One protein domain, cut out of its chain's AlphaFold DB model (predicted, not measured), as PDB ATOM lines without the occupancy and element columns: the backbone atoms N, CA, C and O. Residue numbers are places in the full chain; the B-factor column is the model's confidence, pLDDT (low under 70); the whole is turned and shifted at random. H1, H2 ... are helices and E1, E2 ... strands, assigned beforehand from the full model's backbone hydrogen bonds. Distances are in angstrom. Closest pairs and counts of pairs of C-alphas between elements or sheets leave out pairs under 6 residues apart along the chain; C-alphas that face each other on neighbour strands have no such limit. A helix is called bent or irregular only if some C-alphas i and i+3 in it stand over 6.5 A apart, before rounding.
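What this domain is: This is residues 958 to 1076 of the 1182 residues of the protein "DUF3739 domain-containing protein" of Nitrospira sp (UniProt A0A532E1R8). The chain winds in short stacked turns, made in sequence by E1 with E2, by E3, by E4, and by residues 1067 to 1068 with E5; the strands of successive turns run parallel, side by side. The bent helix H2 leads away from this stack: its arm H2b passes close by the turns, while its arm H2a folds back on H1 as a helical hairpin away from the strands. The printed part has 119 residues with two named helices and then five named strands, H1 H2 E1 E2 E3 E4 E5, of mixed class. The strands form one branched, twisted, parallel sheet. The whole is only just compact, close to loose, with a radius of gyration of the C-alphas of 16.0 A and spans of 42 by 37 by 25 A.

Where its parts are: E3, residues 1028 to 1043, bends by 143 degrees at residue 1031, and E4, residues 1048 to 1061, bends by 138 degrees at residue 1051; end to end they measure 10.9 A and 12.7 A. E1 is residues 1010 to 1014, 13.8 A, E2 residues 1021 to 1023, and E5 residues 1071 to 1075, 12.9 A, ending with C-alpha 1075 at (114.744, 163.974, 78.137). H1, residues 958 to 971, 19.8 A, begins with C-alpha 958 at (125.073, 140.086, 87.114). H2, residues 977 to 1002, was assigned as one helix by its hydrogen bonds but is bent, with C-alphas 989 and 992 7.0 A apart; its arms are H2a, residues 977 to 989, 18.4 A, and H2b, residues 992 to 1002, 15.3 A.

How they stand to each other: E1 and E2 are on one side of E3, with N 1012 and O 1034 at 2.8 A and N 1023 and O 1042 at 2.8 A within hydrogen-bond range. E4 is on the other side of E3, with N 1035 and O 1053 at 2.8 A. E5 is parallel to E4, with N 1074 and O 1054 at 2.8 A. Residues 1067 to 1068 also pair with residues 1048 to 1049 of E4, parallel. H2b is on the sheet at a height of 10.4 A; its closest C-alpha to E3 is that of Val 1002, 6.8 A from that of Arg 1031. The arms of H2 stand at a steep tilt of 51 degrees. H1 and H2a touch at a shallow tilt of 26 degrees, opposite ways, their closest C-alphas being those of Phe 966 and Phe 979, 5.4 A apart. Both are apart from E4. In H1, H2a and H2b every O i to N i+4 pair is within hydrogen-bond range.

The domain as a whole: The two C-alphas farthest apart, those of Gly 973 and Lys 1006, are 47.6 A apart. The printed part has no cut and no long link. The mean pLDDT of the printed part is 89.2, and no printed residue is under 70.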
ATOM      1  N   GLN A 958     126.012 140.155  85.992       91.56
ATOM      2  CA  GLN A 958     125.073 140.086  87.114       91.56
ATOM      3  C   GLN A 958     123.870 141.017  86.916       91.56
ATOM      4  O   GLN A 958     122.734 140.609  87.150       91.56
ATOM      5  N   MET A 959     124.105 142.256  86.479       90.12
ATOM      6  CA  MET A 959     123.032 143.206  86.182       90.12
ATOM      7  C   MET A 959     122.194 142.737  84.994       90.12
ATOM      8  O   MET A 959     120.972 142.845  85.042       90.12
ATOM      9  N   GLU A 960     122.820 142.159  83.965       89.88
ATOM     10  CA  GLU A 960     122.111 141.549  82.836       89.88
ATOM     11  C   GLU A 960     121.238 140.373  83.271       89.88
ATOM     12  O   GLU A 960     120.088 140.287  82.850       89.88
ATOM     13  N   ALA A 961     121.730 139.503  84.158       90.31
ATOM     14  CA  ALA A 961     120.943 138.394  84.695       90.31
ATOM     15  C   ALA A 961     119.718 138.885  85.493       90.31
ATOM     16  O   ALA A 961     118.608 138.384  85.301       90.31
ATOM     17  N   VAL A 962     119.896 139.901  86.348       91.38
ATOM     18  CA  VAL A 962     118.800 140.531  87.110       91.38
ATOM     19  C   VAL A 962     117.804 141.206  86.166       91.38
ATOM     20  O   VAL A 962     116.592 141.043  86.320       91.38
ATOM     21  N   ARG A 963     118.301 141.916  85.148       87.06
ATOM     22  CA  ARG A 963     117.485 142.559  84.114       87.06
ATOM     23  C   ARG A 963     116.697 141.535  83.298       87.06
ATOM     24  O   ARG A 963     115.514 141.747  83.050       87.06
ATOM     25  N   ALA A 964     117.318 140.426  82.903       88.25
ATOM     26  CA  ALA A 964     116.672 139.364  82.141       88.25
ATOM     27  C   ALA A 964     115.532 138.711  82.936       88.25
ATOM     28  O   ALA A 964     114.451 138.499  82.386       88.25
ATOM     29  N   GLU A 965     115.723 138.453  84.234       90.94
ATOM     30  CA  GLU A 965     114.646 137.952  85.097       90.94
ATOM     31  C   GLU A 965     113.549 139.000  85.331       90.94
ATOM     32  O   GLU A 965     112.367 138.660  85.274       90.94
ATOM     33  N   PHE A 966     113.898 140.280  85.497       88.38
ATOM     34  CA  PHE A 966     112.914 141.367  85.577       88.38
ATOM     35  C   PHE A 966     112.031 141.440  84.320       88.38
ATOM     36  O   PHE A 966     110.802 141.460  84.417       88.38
ATOM     37  N   VAL A 967     112.650 141.427  83.136       83.81
ATOM     38  CA  VAL A 967     111.960 141.421  81.836       83.81
ATOM     39  C   VAL A 967     111.071 140.191  81.701       83.81
ATOM     40  O   VAL A 967     109.894 140.310  81.363       83.81
ATOM     41  N   LYS A 968     111.598 139.010  82.028       88.44
ATOM     42  CA  LYS A 968     110.861 137.746  81.986       88.44
ATOM     43  C   LYS A 968     109.651 137.747  82.921       88.44
ATOM     44  O   LYS A 968     108.584 137.295  82.515       88.44
ATOM     45  N   LEU A 969     109.771 138.262  84.146       88.19
ATOM     46  CA  LEU A 969     108.648 138.346  85.086       88.19
ATOM     47  C   LEU A 969     107.571 139.317  84.606       88.19
ATOM     48  O   LEU A 969     106.398 138.946  84.601       88.19
ATOM     49  N   ASN A 970     107.961 140.498  84.125       80.19
ATOM     50  CA  ASN A 970     107.020 141.471  83.571       80.19
ATOM     51  C   ASN A 970     106.310 140.939  82.322       80.19
ATOM     52  O   ASN A 970     105.098 141.098  82.191       80.19
ATOM     53  N   PHE A 971     107.040 140.268  81.428       84.31
ATOM     54  CA  PHE A 971     106.465 139.625  80.247       84.31
ATOM     55  C   PHE A 971     105.412 138.572  80.626       84.31
ATOM     56  O   PHE A 971     104.386 138.441  79.965       84.31
ATOM     57  N   LEU A 972     105.633 137.857  81.731       90.62
ATOM     58  CA  LEU A 972     104.695 136.877  82.282       90.62
ATOM     59  C   LEU A 972     103.577 137.498  83.144       90.62
ATOM     60  O   LEU A 972     102.810 136.752  83.756       90.62
ATOM     61  N   GLY A 973     103.486 138.830  83.240       89.19
ATOM     62  CA  GLY A 973     102.502 139.531  84.073       89.19
ATOM     63  C   GLY A 973     102.693 139.324  85.581       89.19
ATOM     64  O   GLY A 973     101.737 139.452  86.344       89.19
ATOM     65  N   ARG A 974     103.901 138.953  86.020       93.00
ATOM     66  CA  ARG A 974     104.260 138.772  87.433       93.00
ATOM     67  C   ARG A 974     104.920 140.033  87.981       93.00
ATOM     68  O   ARG A 974     105.564 140.769  87.242       93.00
ATOM     69  N   ASP A 975     104.786 140.249  89.289       88.75
ATOM     70  CA  ASP A 975     105.429 141.372  89.973       88.75
ATOM     71  C   ASP A 975     106.964 141.243  89.920       88.75
ATOM     72  O   ASP A 975     107.556 140.378  90.569       88.75
ATOM     73  N   GLY A 976     107.603 142.097  89.119       89.06
ATOM     74  CA  GLY A 976     109.057 142.217  89.005       89.06
ATOM     75  C   GLY A 976     109.687 143.225  89.976       89.06
ATOM     76  O   GLY A 976     110.893 143.450  89.900       89.06
ATOM     77  N   SER A 977     108.921 143.847  90.882       88.94
ATOM     78  CA  SER A 977     109.375 144.980  91.709       88.94
ATOM     79  C   SER A 977     110.615 144.690  92.565       88.94
ATOM     80  O   SER A 977     111.440 145.577  92.785       88.94
ATOM     81  N   ALA A 978     110.797 143.445  93.015       88.38
ATOM     82  CA  ALA A 978     111.988 143.034  93.757       88.38
ATOM     83  C   ALA A 978     113.260 143.062  92.887       88.38
ATOM     84  O   ALA A 978     114.284 143.586  93.320       88.38
ATOM     85  N   PHE A 979     113.180 142.563  91.648       89.44
ATOM     86  CA  PHE A 979     114.296 142.601  90.696       89.44
ATOM     87  C   PHE A 979     114.553 144.020  90.182       89.44
ATOM     88  O   PHE A 979     115.704 144.376  89.961       89.44
ATOM     89  N   ALA A 980     113.513 144.853  90.071       85.69
ATOM     90  CA  ALA A 980     113.653 146.281  89.787       85.69
ATOM     91  C   ALA A 980     114.485 147.002  90.860       85.69
ATOM     92  O   ALA A 980     115.472 147.649  90.527       85.69
ATOM     93  N   LYS A 981     114.144 146.831  92.146       89.94
ATOM     94  CA  LYS A 981     114.917 147.406  93.263       89.94
ATOM     95  C   LYS A 981     116.339 146.858  93.335       89.94
ATOM     96  O   LYS A 981     117.271 147.591  93.648       89.94
ATOM     97  N   GLN A 982     116.511 145.564  93.059       92.12
ATOM     98  CA  GLN A 982     117.834 144.949  93.005       92.12
ATOM     99  C   GLN A 982     118.674 145.530  91.862       92.12
ATOM    100  O   GLN A 982     119.858 145.790  92.052       92.12
ATOM    101  N   LEU A 983     118.069 145.754  90.693       88.44
ATOM    102  CA  LEU A 983     118.733 146.388  89.562       88.44
ATOM    103  C   LEU A 983     119.099 147.840  89.886       88.44
ATOM    104  O   LEU A 983     120.233 148.222  89.650       88.44
ATOM    105  N   GLU A 984     118.192 148.614  90.486       86.88
ATOM    106  CA  GLU A 984     118.440 149.999  90.912       86.88
ATOM    107  C   GLU A 984     119.620 150.104  91.892       86.88
ATOM    108  O   GLU A 984     120.509 150.930  91.701       86.88
ATOM    109  N   ALA A 985     119.684 149.218  92.892       88.75
ATOM    110  CA  ALA A 985     120.803 149.166  93.832       88.75
ATOM    111  C   ALA A 985     122.132 148.812  93.141       88.75
ATOM    112  O   ALA A 985     123.146 149.458  93.401       88.75
ATOM    113  N   LEU A 986     122.124 147.825  92.232       90.50
ATOM    114  CA  LEU A 986     123.312 147.454  91.456       90.50
ATOM    115  C   LEU A 986     123.761 148.575  90.510       90.50
ATOM    116  O   LEU A 986     124.956 148.742  90.296       90.50
ATOM    117  N   VAL A 987     122.824 149.342  89.947       86.50
ATOM    118  CA  VAL A 987     123.115 150.512  89.107       86.50
ATOM    119  C   VAL A 987     123.778 151.610  89.941       86.50
ATOM    120  O   VAL A 987     124.864 152.048  89.576       86.50
ATOM    121  N   ALA A 988     123.193 151.986  91.083       85.62
ATOM    122  CA  ALA A 988     123.733 153.028  91.962       85.62
ATOM    123  C   ALA A 988     125.114 152.669  92.545       85.62
ATOM    124  O   ALA A 988     125.965 153.536  92.722       85.62
ATOM    125  N   GLU A 989     125.361 151.385  92.831       90.75
ATOM    126  CA  GLU A 989     126.682 150.897  93.248       90.75
ATOM    127  C   GLU A 989     127.696 150.935  92.091       90.75
ATOM    128  O   GLU A 989     128.870 151.262  92.289       90.75
ATOM    129  N   ARG A 990     127.253 150.602  90.872       89.19
ATOM    130  CA  ARG A 990     128.114 150.505  89.692       89.19
ATOM    131  C   ARG A 990     128.494 151.864  89.119       89.19
ATOM    132  O   ARG A 990     129.610 151.980  88.626       89.19
ATOM    133  N   GLU A 991     127.614 152.855  89.179       85.94
ATOM    134  CA  GLU A 991     127.766 154.173  88.548       85.94
ATOM    135  C   GLU A 991     129.117 154.861  88.836       85.94
ATOM    136  O   GLU A 991     129.894 155.006  87.890       85.94
ATOM    137  N   PRO A 992     129.513 155.155  90.092       87.00
ATOM    138  CA  PRO A 992     130.786 155.836  90.366       87.00
ATOM    139  C   PRO A 992     132.015 154.980  90.018       87.00
ATOM    140  O   PRO A 992     133.090 155.495  89.707       87.00
ATOM    141  N   VAL A 993     131.880 153.650  90.074       88.62
ATOM    142  CA  VAL A 993     132.947 152.720  89.674       88.62
ATOM    143  C   VAL A 993     133.105 152.726  88.159       88.62
ATOM    144  O   VAL A 993     134.224 152.683  87.654       88.62
ATOM    145  N   PHE A 994     131.990 152.756  87.436       87.00
ATOM    146  CA  PHE A 994     131.970 152.759  85.990       87.00
ATOM    147  C   PHE A 994     132.494 154.079  85.430       87.00
ATOM    148  O   PHE A 994     133.337 154.020  84.546       87.00
ATOM    149  N   GLU A 995     132.084 155.231  85.973       86.19
ATOM    150  CA  GLU A 995     132.636 156.541  85.595       86.19
ATOM    151  C   GLU A 995     134.161 156.548  85.709       86.19
ATOM    152  O   GLU A 995     134.848 156.853  84.741       86.19
ATOM    153  N   LYS A 996     134.707 156.078  86.837       87.81
ATOM    154  CA  LYS A 996     136.158 155.984  87.017       87.81
ATOM    155  C   LYS A 996     136.827 155.028  86.024       87.81
ATOM    156  O   LYS A 996     137.852 155.371  85.450       87.81
ATOM    157  N   ILE A 997     136.273 153.825  85.828       88.31
ATOM    158  CA  ILE A 997     136.792 152.855  84.841       88.31
ATOM    159  C   ILE A 997     136.781 153.465  83.440       88.31
ATOM    160  O   ILE A 997     137.697 153.230  82.656       88.31
ATOM    161  N   PHE A 998     135.727 154.209  83.120       87.50
ATOM    162  CA  PHE A 998     135.530 154.808  81.820       87.50
ATOM    163  C   PHE A 998     136.484 155.983  81.593       87.50
ATOM    164  O   PHE A 998     137.137 156.020  80.557       87.50
ATOM    165  N   ASP A 999     136.643 156.875  82.570       86.38
ATOM    166  CA  ASP A 999     137.621 157.964  82.525       86.38
ATOM    167  C   ASP A 999     139.050 157.417  82.405       86.38
ATOM    168  O   ASP A 999     139.803 157.857  81.538       86.38
ATOM    169  N   ASP A1000     139.405 156.397  83.196       89.69
ATOM    170  CA  ASP A1000     140.709 155.721  83.118       89.69
ATOM    171  C   ASP A1000     140.920 155.042  81.744       89.69
ATOM    172  O   ASP A1000     142.045 154.985  81.243       89.69
ATOM    173  N   PHE A1001     139.851 154.529  81.118       90.69
ATOM    174  CA  PHE A1001     139.883 153.915  79.784       90.69
ATOM    175  C   PHE A1001     140.003 154.949  78.661       90.69
ATOM    176  O   PHE A1001     140.738 154.715  77.704       90.69
ATOM    177  N   VAL A1002     139.294 156.075  78.762       87.88
ATOM    178  CA  VAL A1002     139.239 157.114  77.729       87.88
ATOM    179  C   VAL A1002     140.427 158.071  77.800       87.88
ATOM    180  O   VAL A1002     140.910 158.492  76.755       87.88
ATOM    181  N   ALA A1003     140.946 158.376  78.991       87.94
ATOM    182  CA  ALA A1003     142.087 159.275  79.185       87.94
ATOM    183  C   ALA A1003     143.327 158.974  78.308       87.94
ATOM    184  O   ALA A1003     143.943 159.929  77.825       87.94
ATOM    185  N   PRO A1004     143.742 157.709  78.082       91.50
ATOM    186  CA  PRO A1004     144.860 157.415  77.186       91.50
ATOM    187  C   PRO A1004     144.490 157.468  75.698       91.50
ATOM    188  O   PRO A1004     145.404 157.574  74.876       91.50
ATOM    189  N   LEU A1005     143.202 157.382  75.349       91.75
ATOM    190  CA  LEU A1005     142.755 157.375  73.959       91.75
ATOM    191  C   LEU A1005     142.928 158.752  73.334       91.75
ATOM    192  O   LEU A1005     142.687 159.792  73.949       91.75
ATOM    193  N   LYS A1006     143.328 158.746  72.072       94.25
ATOM    194  CA  LYS A1006     143.573 159.935  71.264       94.25
ATOM    195  C   LYS A1006     142.437 160.196  70.283       94.25
ATOM    196  O   LYS A1006     142.649 160.832  69.260       94.25
ATOM    197  N   LEU A1007     141.232 159.728  70.587       93.25
ATOM    198  CA  LEU A1007     140.028 160.008  69.808       93.25
ATOM    199  C   LEU A1007     139.618 161.488  69.941       93.25
ATOM    200  O   LEU A1007     139.747 162.074  71.015       93.25
ATOM    201  N   GLY A1008     139.091 162.064  68.860       94.06
ATOM    202  CA  GLY A1008     138.462 163.390  68.872       94.06
ATOM    203  C   GLY A1008     137.023 163.350  69.393       94.06
ATOM    204  O   GLY A1008     136.398 162.277  69.446       94.06
ATOM    205  N   ASP A1009     136.484 164.514  69.746       95.25
ATOM    206  CA  ASP A1009     135.117 164.672  70.240       95.25
ATOM    207  C   ASP A1009     134.111 164.827  69.087       95.25
ATOM    208  O   ASP A1009     134.420 165.338  68.012       95.25
ATOM    209  N   ILE A1010     132.874 164.380  69.306       96.38
ATOM    210  CA  ILE A1010     131.770 164.464  68.347       96.38
ATOM    211  C   ILE A1010     130.621 165.250  68.967       96.38
ATOM    212  O   ILE A1010     130.126 164.914  70.040       96.38
ATOM    213  N   THR A1011     130.143 166.274  68.271       95.25
ATOM    214  CA  THR A1011     128.947 167.033  68.645       95.25
ATOM    215  C   THR A1011     127.962 167.046  67.485       95.25
ATOM    216  O   THR A1011     128.301 167.486  66.391       95.25
ATOM    217  N   ILE A1012     126.737 166.579  67.720       94.88
ATOM    218  CA  ILE A1012     125.641 166.568  66.748       94.88
ATOM    219  C   ILE A1012     124.455 167.308  67.351       94.88
ATOM    220  O   ILE A1012     124.007 166.968  68.446       94.88
ATOM    221  N   ARG A1013     123.923 168.303  66.640       92.56
ATOM    222  CA  ARG A1013     122.834 169.144  67.141       92.56
ATOM    223  C   ARG A1013     121.779 169.451  66.084       92.56
ATOM    224  O   ARG A1013     122.110 169.921  64.998       92.56
ATOM    225  N   THR A1014     120.504 169.302  66.440       91.88
ATOM    226  CA  THR A1014     119.369 169.883  65.708       91.88
ATOM    227  C   THR A1014     118.727 171.005  66.534       91.88
ATOM    228  O   THR A1014     118.597 170.876  67.751       91.88
ATOM    229  N   ARG A1015     118.389 172.159  65.928       84.12
ATOM    230  CA  ARG A1015     117.873 173.330  66.687       84.12
ATOM    231  C   ARG A1015     116.358 173.538  66.621       84.12
ATOM    232  O   ARG A1015     115.790 174.003  67.606       84.12
ATOM    233  N   SER A1016     115.702 173.273  65.491       81.81
ATOM    234  CA  SER A1016     114.259 173.524  65.361       81.81
ATOM    235  C   SER A1016     113.426 172.367  65.903       81.81
ATOM    236  O   SER A1016     113.739 171.195  65.696       81.81
ATOM    237  N   THR A1017     112.328 172.703  66.578       71.00
ATOM    238  CA  THR A1017     111.362 171.738  67.108       71.00
ATOM    239  C   THR A1017     110.804 170.880  65.974       71.00
ATOM    240  O   THR A1017     110.219 171.414  65.033       71.00
ATOM    241  N   GLY A1018     110.949 169.558  66.072       71.94
ATOM    242  CA  GLY A1018     110.411 168.623  65.077       71.94
ATOM    243  C   GLY A1018     111.442 167.795  64.308       71.94
ATOM    244  O   GLY A1018     111.028 167.005  63.463       71.94
ATOM    245  N   LEU A1019     112.735 167.976  64.589       84.81
ATOM    246  CA  LEU A1019     113.841 167.383  63.836       84.81
ATOM    247  C   LEU A1019     114.535 166.270  64.608       84.81
ATOM    248  O   LEU A1019     114.810 166.416  65.804       84.81
ATOM    249  N   ASP A1020     114.880 165.208  63.889       90.81
ATOM    250  CA  ASP A1020     115.413 163.991  64.484       90.81
ATOM    251  C   ASP A1020     116.915 163.843  64.221       90.81
ATOM    252  O   ASP A1020     117.444 164.268  63.188       90.81
ATOM    253  N   VAL A1021     117.597 163.175  65.147       94.06
ATOM    254  CA  VAL A1021     118.900 162.560  64.892       94.06
ATOM    255  C   VAL A1021     118.653 161.071  64.685       94.06
ATOM    256  O   VAL A1021     118.153 160.393  65.578       94.06
ATOM    257  N   ARG A1022     118.969 160.552  63.499       95.25
ATOM    258  CA  ARG A1022     118.860 159.129  63.159       95.25
ATOM    259  C   ARG A1022     120.236 158.486  63.210       95.25
ATOM    260  O   ARG A1022     121.179 159.002  62.609       95.25
ATOM    261  N   VAL A1023     120.332 157.350  63.891       94.44
ATOM    262  CA  VAL A1023     121.557 156.555  64.033       94.44
ATOM    263  C   VAL A1023     121.318 155.152  63.476       94.44
ATOM    264  O   VAL A1023     120.911 154.247  64.213       94.44
ATOM    265  N   PRO A1024     121.521 154.954  62.165       90.06
ATOM    266  CA  PRO A1024     121.404 153.641  61.542       90.06
ATOM    267  C   PRO A1024     122.643 152.763  61.780       90.06
ATOM    268  O   PRO A1024     123.562 153.196  62.480       90.06
ATOM    269  N   PRO A1025     122.685 151.514  61.258       90.38
ATOM    270  CA  PRO A1025     123.621 150.470  61.696       90.38
ATOM    271  C   PRO A1025     125.106 150.841  61.707       90.38
ATOM    272  O   PRO A1025     125.866 150.241  62.465       90.38
ATOM    273  N   ALA A1026     125.516 151.826  60.910       85.38
ATOM    274  CA  ALA A1026     126.867 152.370  60.868       85.38
ATOM    275  C   ALA A1026     127.366 152.869  62.236       85.38
ATOM    276  O   ALA A1026     128.517 152.631  62.603       85.38
ATOM    277  N   GLY A1027     126.474 153.497  63.010       91.69
ATOM    278  CA  GLY A1027     126.768 154.005  64.346       91.69
ATOM    279  C   GLY A1027     127.573 155.310  64.387       91.69
ATOM    280  O   GLY A1027     127.827 155.958  63.370       91.69
ATOM    281  N   ILE A1028     127.944 155.701  65.608       95.38
ATOM    282  CA  ILE A1028     128.754 156.888  65.916       95.38
ATOM    283  C   ILE A1028     129.866 156.475  66.888       95.38
ATOM    284  O   ILE A1028     129.583 155.781  67.860       95.38
ATOM    285  N   ARG A1029     131.113 156.909  66.682       95.06
ATOM    286  CA  ARG A1029     132.209 156.631  67.632       95.06
ATOM    287  C   ARG A1029     133.122 157.832  67.842       95.06
ATOM    288  O   ARG A1029     133.690 158.331  66.882       95.06
ATOM    289  N   GLY A1030     133.373 158.209  69.089       93.88
ATOM    290  CA  GLY A1030     134.340 159.251  69.432       93.88
ATOM    291  C   GLY A1030     134.749 159.198  70.898       93.88
ATOM    292  O   GLY A1030     134.325 158.303  71.629       93.88
ATOM    293  N   ARG A1031     135.568 160.158  71.336       93.00
ATOM    294  CA  ARG A1031     135.965 160.286  72.745       93.00
ATOM    295  C   ARG A1031     134.775 160.715  73.594       93.00
ATOM    296  O   ARG A1031     134.251 159.918  74.371       93.00
ATOM    297  N   LYS A1032     134.311 161.946  73.391       93.50
ATOM    298  CA  LYS A1032     133.061 162.470  73.935       93.50
ATOM    299  C   LYS A1032     132.065 162.687  72.808       93.50
ATOM    300  O   LYS A1032     132.395 163.306  71.807       93.50
ATOM    301  N   ILE A1033     130.846 162.191  72.969       94.94
ATOM    302  CA  ILE A1033     129.772 162.292  71.985       94.94
ATOM    303  C   ILE A1033     128.627 163.080  72.608       94.94
ATOM    304  O   ILE A1033     127.983 162.605  73.534       94.94
ATOM    305  N   THR A1034     128.339 164.266  72.086       94.62
ATOM    306  CA  THR A1034     127.183 165.070  72.497       94.62
ATOM    307  C   THR A1034     126.130 165.040  71.398       94.62
ATOM    308  O   THR A1034     126.389 165.500  70.290       94.62
ATOM    309  N   LEU A1035     124.948 164.503  71.691       94.44
ATOM    310  CA  LEU A1035     123.808 164.442  70.780       94.44
ATOM    311  C   LEU A1035     122.690 165.323  71.330       94.44
ATOM    312  O   LEU A1035     122.159 165.042  72.395       94.44
ATOM    313  N   SER A1036     122.310 166.367  70.606       92.69
ATOM    314  CA  SER A1036     121.187 167.233  70.962       92.69
ATOM    315  C   SER A1036     120.141 167.170  69.850       92.69
ATOM    316  O   SER A1036     120.337 167.740  68.777       92.69
ATOM    317  N   ALA A1037     119.060 166.424  70.073       91.62
ATOM    318  CA  ALA A1037     117.970 166.239  69.123       91.62
ATOM    319  C   ALA A1037     116.735 167.031  69.570       91.62
ATOM    320  O   ALA A1037     116.134 166.746  70.603       91.62
ATOM    321  N   ALA A1038     116.305 168.004  68.772       87.25
ATOM    322  CA  ALA A1038     115.168 168.854  69.107       87.25
ATOM    323  C   ALA A1038     113.825 168.102  69.221       87.25
ATOM    324  O   ALA A1038     112.925 168.584  69.910       87.25
ATOM    325  N   ARG A1039     113.658 166.956  68.537       90.62
ATOM    326  CA  ARG A1039     112.508 166.052  68.710       90.62
ATOM    327  C   ARG A1039     112.943 164.660  69.161       90.62
ATOM    328  O   ARG A1039     112.892 164.398  70.357       90.62
ATOM    329  N   ASP A1040     113.366 163.793  68.242       92.38
ATOM    330  CA  ASP A1040     113.677 162.398  68.567       92.38
ATOM    331  C   ASP A1040     115.136 162.033  68.256       92.38
ATOM    332  O   ASP A1040     115.678 162.386  67.208       92.38
ATOM    333  N   LEU A1041     115.755 161.231  69.123       94.44
ATOM    334  CA  LEU A1041     116.915 160.412  68.770       94.44
ATOM    335  C   LEU A1041     116.413 159.025  68.346       94.44
ATOM    336  O   LEU A1041     115.954 158.250  69.181       94.44
ATOM    337  N   THR A1042     116.484 158.696  67.056       95.12
ATOM    338  CA  THR A1042     116.018 157.408  66.518       95.12
ATOM    339  C   THR A1042     117.193 156.477  66.234       95.12
ATOM    340  O   THR A1042     118.046 156.766  65.401       95.12
ATOM    341  N   LEU A1043     117.220 155.331  66.904       93.88
ATOM    342  CA  LEU A1043     118.246 154.299  66.805       93.88
ATOM    343  C   LEU A1043     117.758 153.196  65.855       93.88
ATOM    344  O   LEU A1043     116.932 152.357  66.220       93.88
ATOM    345  N   GLU A1044     118.270 153.182  64.627       92.75
ATOM    346  CA  GLU A1044     117.868 152.247  63.562       92.75
ATOM    347  C   GLU A1044     118.832 151.045  63.481       92.75
ATOM    348  O   GLU A1044     119.162 150.547  62.407       92.75
ATOM    349  N   GLY A1045     119.319 150.585  64.640       87.25
ATOM    350  CA  GLY A1045     120.273 149.476  64.769       87.25
ATOM    351  C   GLY A1045     121.748 149.890  64.830       87.25
ATOM    352  O   GLY A1045     122.617 149.018  64.838       87.25
ATOM    353  N   GLY A1046     122.040 151.193  64.857       87.56
ATOM    354  CA  GLY A1046     123.387 151.726  65.066       87.56
ATOM    355  C   GLY A1046     123.860 151.651  66.510       87.56
ATOM    356  O   GLY A1046     123.056 151.638  67.435       87.56
ATOM    357  N   VAL A1047     125.182 151.643  66.701       91.31
ATOM    358  CA  VAL A1047     125.810 151.698  68.030       91.31
ATOM    359  C   VAL A1047     126.575 153.008  68.181       91.31
ATOM    360  O   VAL A1047     127.337 153.384  67.296       91.31
ATOM    361  N   ILE A1048     126.378 153.680  69.307       94.19
ATOM    362  CA  ILE A1048     127.061 154.898  69.723       94.19
ATOM    363  C   ILE A1048     128.109 154.496  70.769       94.19
ATOM    364  O   ILE A1048     127.759 153.911  71.795       94.19
ATOM    365  N   GLU A1049     129.385 154.768  70.498       94.12
ATOM    366  CA  GLU A1049     130.527 154.290  71.288       94.12
ATOM    367  C   GLU A1049     131.398 155.467  71.769       94.12
ATOM    368  O   GLU A1049     132.069 156.099  70.952       94.12
ATOM    369  N   GLY A1050     131.376 155.789  73.070       93.00
ATOM    370  CA  GLY A1050     132.099 156.942  73.636       93.00
ATOM    371  C   GLY A1050     131.584 157.402  75.006       93.00
ATOM    372  O   GLY A1050     130.817 156.689  75.654       93.00
ATOM    373  N   GLN A1051     132.003 158.595  75.451       91.50
ATOM    374  CA  GLN A1051     131.391 159.324  76.573       91.50
ATOM    375  C   GLN A1051     130.176 160.103  76.067       91.50
ATOM    376  O   GLN A1051     130.308 161.168  75.470       91.50
ATOM    377  N   ILE A1052     128.988 159.561  76.258       92.88
ATOM    378  CA  ILE A1052     127.789 159.963  75.538       92.88
ATOM    379  C   ILE A1052     126.944 160.905  76.400       92.88
ATOM    380  O   ILE A1052     126.580 160.607  77.531       92.88
ATOM    381  N   VAL A1053     126.582 162.053  75.854       92.12
ATOM    382  CA  VAL A1053     125.631 162.984  76.457       92.12
ATOM    383  C   VAL A1053     124.517 163.184  75.449       92.12
ATOM    384  O   VAL A1053     124.765 163.665  74.347       92.12
ATOM    385  N   VAL A1054     123.301 162.787  75.804       92.25
ATOM    386  CA  VAL A1054     122.129 162.920  74.938       92.25
ATOM    387  C   VAL A1054     121.138 163.880  75.566       92.25
ATOM    388  O   VAL A1054     120.702 163.673  76.693       92.25
ATOM    389  N   ASP A1055     120.735 164.870  74.786       90.69
ATOM    390  CA  ASP A1055     119.634 165.774  75.066       90.69
ATOM    391  C   ASP A1055     118.590 165.630  73.954       90.69
ATOM    392  O   ASP A1055     118.808 166.083  72.832       90.69
ATOM    393  N   ALA A1056     117.496 164.916  74.217       90.69
ATOM    394  CA  ALA A1056     116.491 164.600  73.201       90.69
ATOM    395  C   ALA A1056     115.070 164.643  73.767       90.69
ATOM    396  O   ALA A1056     114.840 164.276  74.917       90.69
ATOM    397  N   GLY A1057     114.089 165.045  72.956       87.94
ATOM    398  CA  GLY A1057     112.680 165.010  73.363       87.94
ATOM    399  C   GLY A1057     112.191 163.589  73.673       87.94
ATOM    400  O   GLY A1057     111.547 163.382  74.705       87.94
ATOM    401  N   ASP A1058     112.539 162.625  72.818       90.06
ATOM    402  CA  ASP A1058     112.318 161.183  72.993       90.06
ATOM    403  C   ASP A1058     113.486 160.373  72.390       90.06
ATOM    404  O   ASP A1058     114.230 160.863  71.534       90.06
ATOM    405  N   ILE A1059     113.650 159.121  72.824       91.00
ATOM    406  CA  ILE A1059     114.636 158.177  72.277       91.00
ATOM    407  C   ILE A1059     113.899 156.936  71.774       91.00
ATOM    408  O   ILE A1059     113.285 156.199  72.547       91.00
ATOM    409  N   LYS A1060     113.988 156.675  70.469       91.31
ATOM    410  CA  LYS A1060     113.299 155.575  69.780       91.31
ATOM    411  C   LYS A1060     114.300 154.505  69.352       91.31
ATOM    412  O   LYS A1060     115.403 154.832  68.935       91.31
ATOM    413  N   GLY A1061     113.901 153.234  69.389       90.25
ATOM    414  CA  GLY A1061     114.734 152.097  68.968       90.25
ATOM    415  C   GLY A1061     115.336 151.299  70.130       90.25
ATOM    416  O   GLY A1061     114.884 151.404  71.269       90.25
ATOM    417  N   ASP A1062     116.323 150.449  69.835       87.06
ATOM    418  CA  ASP A1062     116.927 149.534  70.814       87.06
ATOM    419  C   ASP A1062     118.006 150.230  71.657       87.06
ATOM    420  O   ASP A1062     119.203 150.126  71.392       87.06
ATOM    421  N   THR A1063     117.594 150.930  72.709       85.12
ATOM    422  CA  THR A1063     118.523 151.607  73.627       85.12
ATOM    423  C   THR A1063     119.439 150.648  74.390       85.12
ATOM    424  O   THR A1063     120.480 151.075  74.875       85.12
ATOM    425  N   ALA A1064     119.102 149.357  74.499       79.12
ATOM    426  CA  ALA A1064     119.908 148.401  75.255       79.12
ATOM    427  C   ALA A1064     121.229 148.080  74.549       79.12
ATOM    428  O   ALA A1064     122.251 147.943  75.212       79.12
ATOM    429  N   ASN A1065     121.189 147.973  73.219       85.25
ATOM    430  CA  ASN A1065     122.340 147.577  72.405       85.25
ATOM    431  C   ASN A1065     122.984 148.743  71.641       85.25
ATOM    432  O   ASN A1065     124.062 148.576  71.067       85.25
ATOM    433  N   SER A1066     122.341 149.914  71.624       88.75
ATOM    434  CA  SER A1066     122.794 151.063  70.830       88.75
ATOM    435  C   SER A1066     123.779 151.987  71.547       88.75
ATOM    436  O   SER A1066     124.307 152.881  70.900       88.75
ATOM    437  N   PHE A1067     124.055 151.814  72.842       90.38
ATOM    438  CA  PHE A1067     125.020 152.644  73.577       90.38
ATOM    439  C   PHE A1067     126.103 151.766  74.212       90.38
ATOM    440  O   PHE A1067     125.791 150.829  74.946       90.38
ATOM    441  N   LYS A1068     127.377 152.075  73.951       90.12
ATOM    442  CA  LYS A1068     128.538 151.455  74.606       90.12
ATOM    443  C   LYS A1068     129.444 152.543  75.178       90.12
ATOM    444  O   LYS A1068     129.941 153.389  74.441       90.12
ATOM    445  N   GLY A1069     129.678 152.490  76.484       88.44
ATOM    446  CA  GLY A1069     130.448 153.485  77.227       88.44
ATOM    447  C   GLY A1069     129.625 154.201  78.295       88.44
ATOM    448  O   GLY A1069     128.541 153.740  78.658       88.44
ATOM    449  N   ALA A1070     130.160 155.300  78.832       83.19
ATOM    450  CA  ALA A1070     129.434 156.163  79.765       83.19
ATOM    451  C   ALA A1070     128.378 156.957  79.026       83.19
ATOM    452  O   ALA A1070     128.648 157.462  77.945       83.19
ATOM    453  N   PHE A1071     127.183 157.071  79.599       83.81
ATOM    454  CA  PHE A1071     126.117 157.849  78.995       83.81
ATOM    455  C   PHE A1071     125.310 158.621  80.039       83.81
ATOM    456  O   PHE A1071     125.075 158.135  81.141       83.81
ATOM    457  N   SER A1072     124.849 159.811  79.662       83.69
ATOM    458  CA  SER A1072     123.907 160.634  80.421       83.69
ATOM    459  C   SER A1072     122.785 161.095  79.496       83.69
ATOM    460  O   SER A1072     123.055 161.572  78.392       83.69
ATOM    461  N   PHE A1073     121.536 160.977  79.950       82.75
ATOM    462  CA  PHE A1073     120.345 161.376  79.199       82.75
ATOM    463  C   PHE A1073     119.637 162.542  79.893       82.75
ATOM    464  O   PHE A1073     119.324 162.457  81.079       82.75
ATOM    465  N   SER A1074     119.306 163.588  79.144       79.81
ATOM    466  CA  SER A1074     118.273 164.558  79.501       79.81
ATOM    467  C   SER A1074     117.128 164.431  78.502       79.81
ATOM    468  O   SER A1074     117.292 164.719  77.319       79.81
ATOM    469  N   THR A1075     115.961 163.967  78.958       75.94
ATOM    470  CA  THR A1075     114.744 163.974  78.137       75.94
ATOM    471  C   THR A1075     113.689 164.887  78.739       75.94
ATOM    472  O   THR A1075     113.405 164.849  79.937       75.94
ATOM    473  N   SER A1076     113.109 165.757  77.912       70.19
ATOM    474  CA  SER A1076     112.125 166.751  78.360       70.19
ATOM    475  C   SER A1076     110.692 166.210  78.406       70.19
ATOM    476  O   SER A1076     109.806 166.885  78.930       70.19
TER     477      SER A1076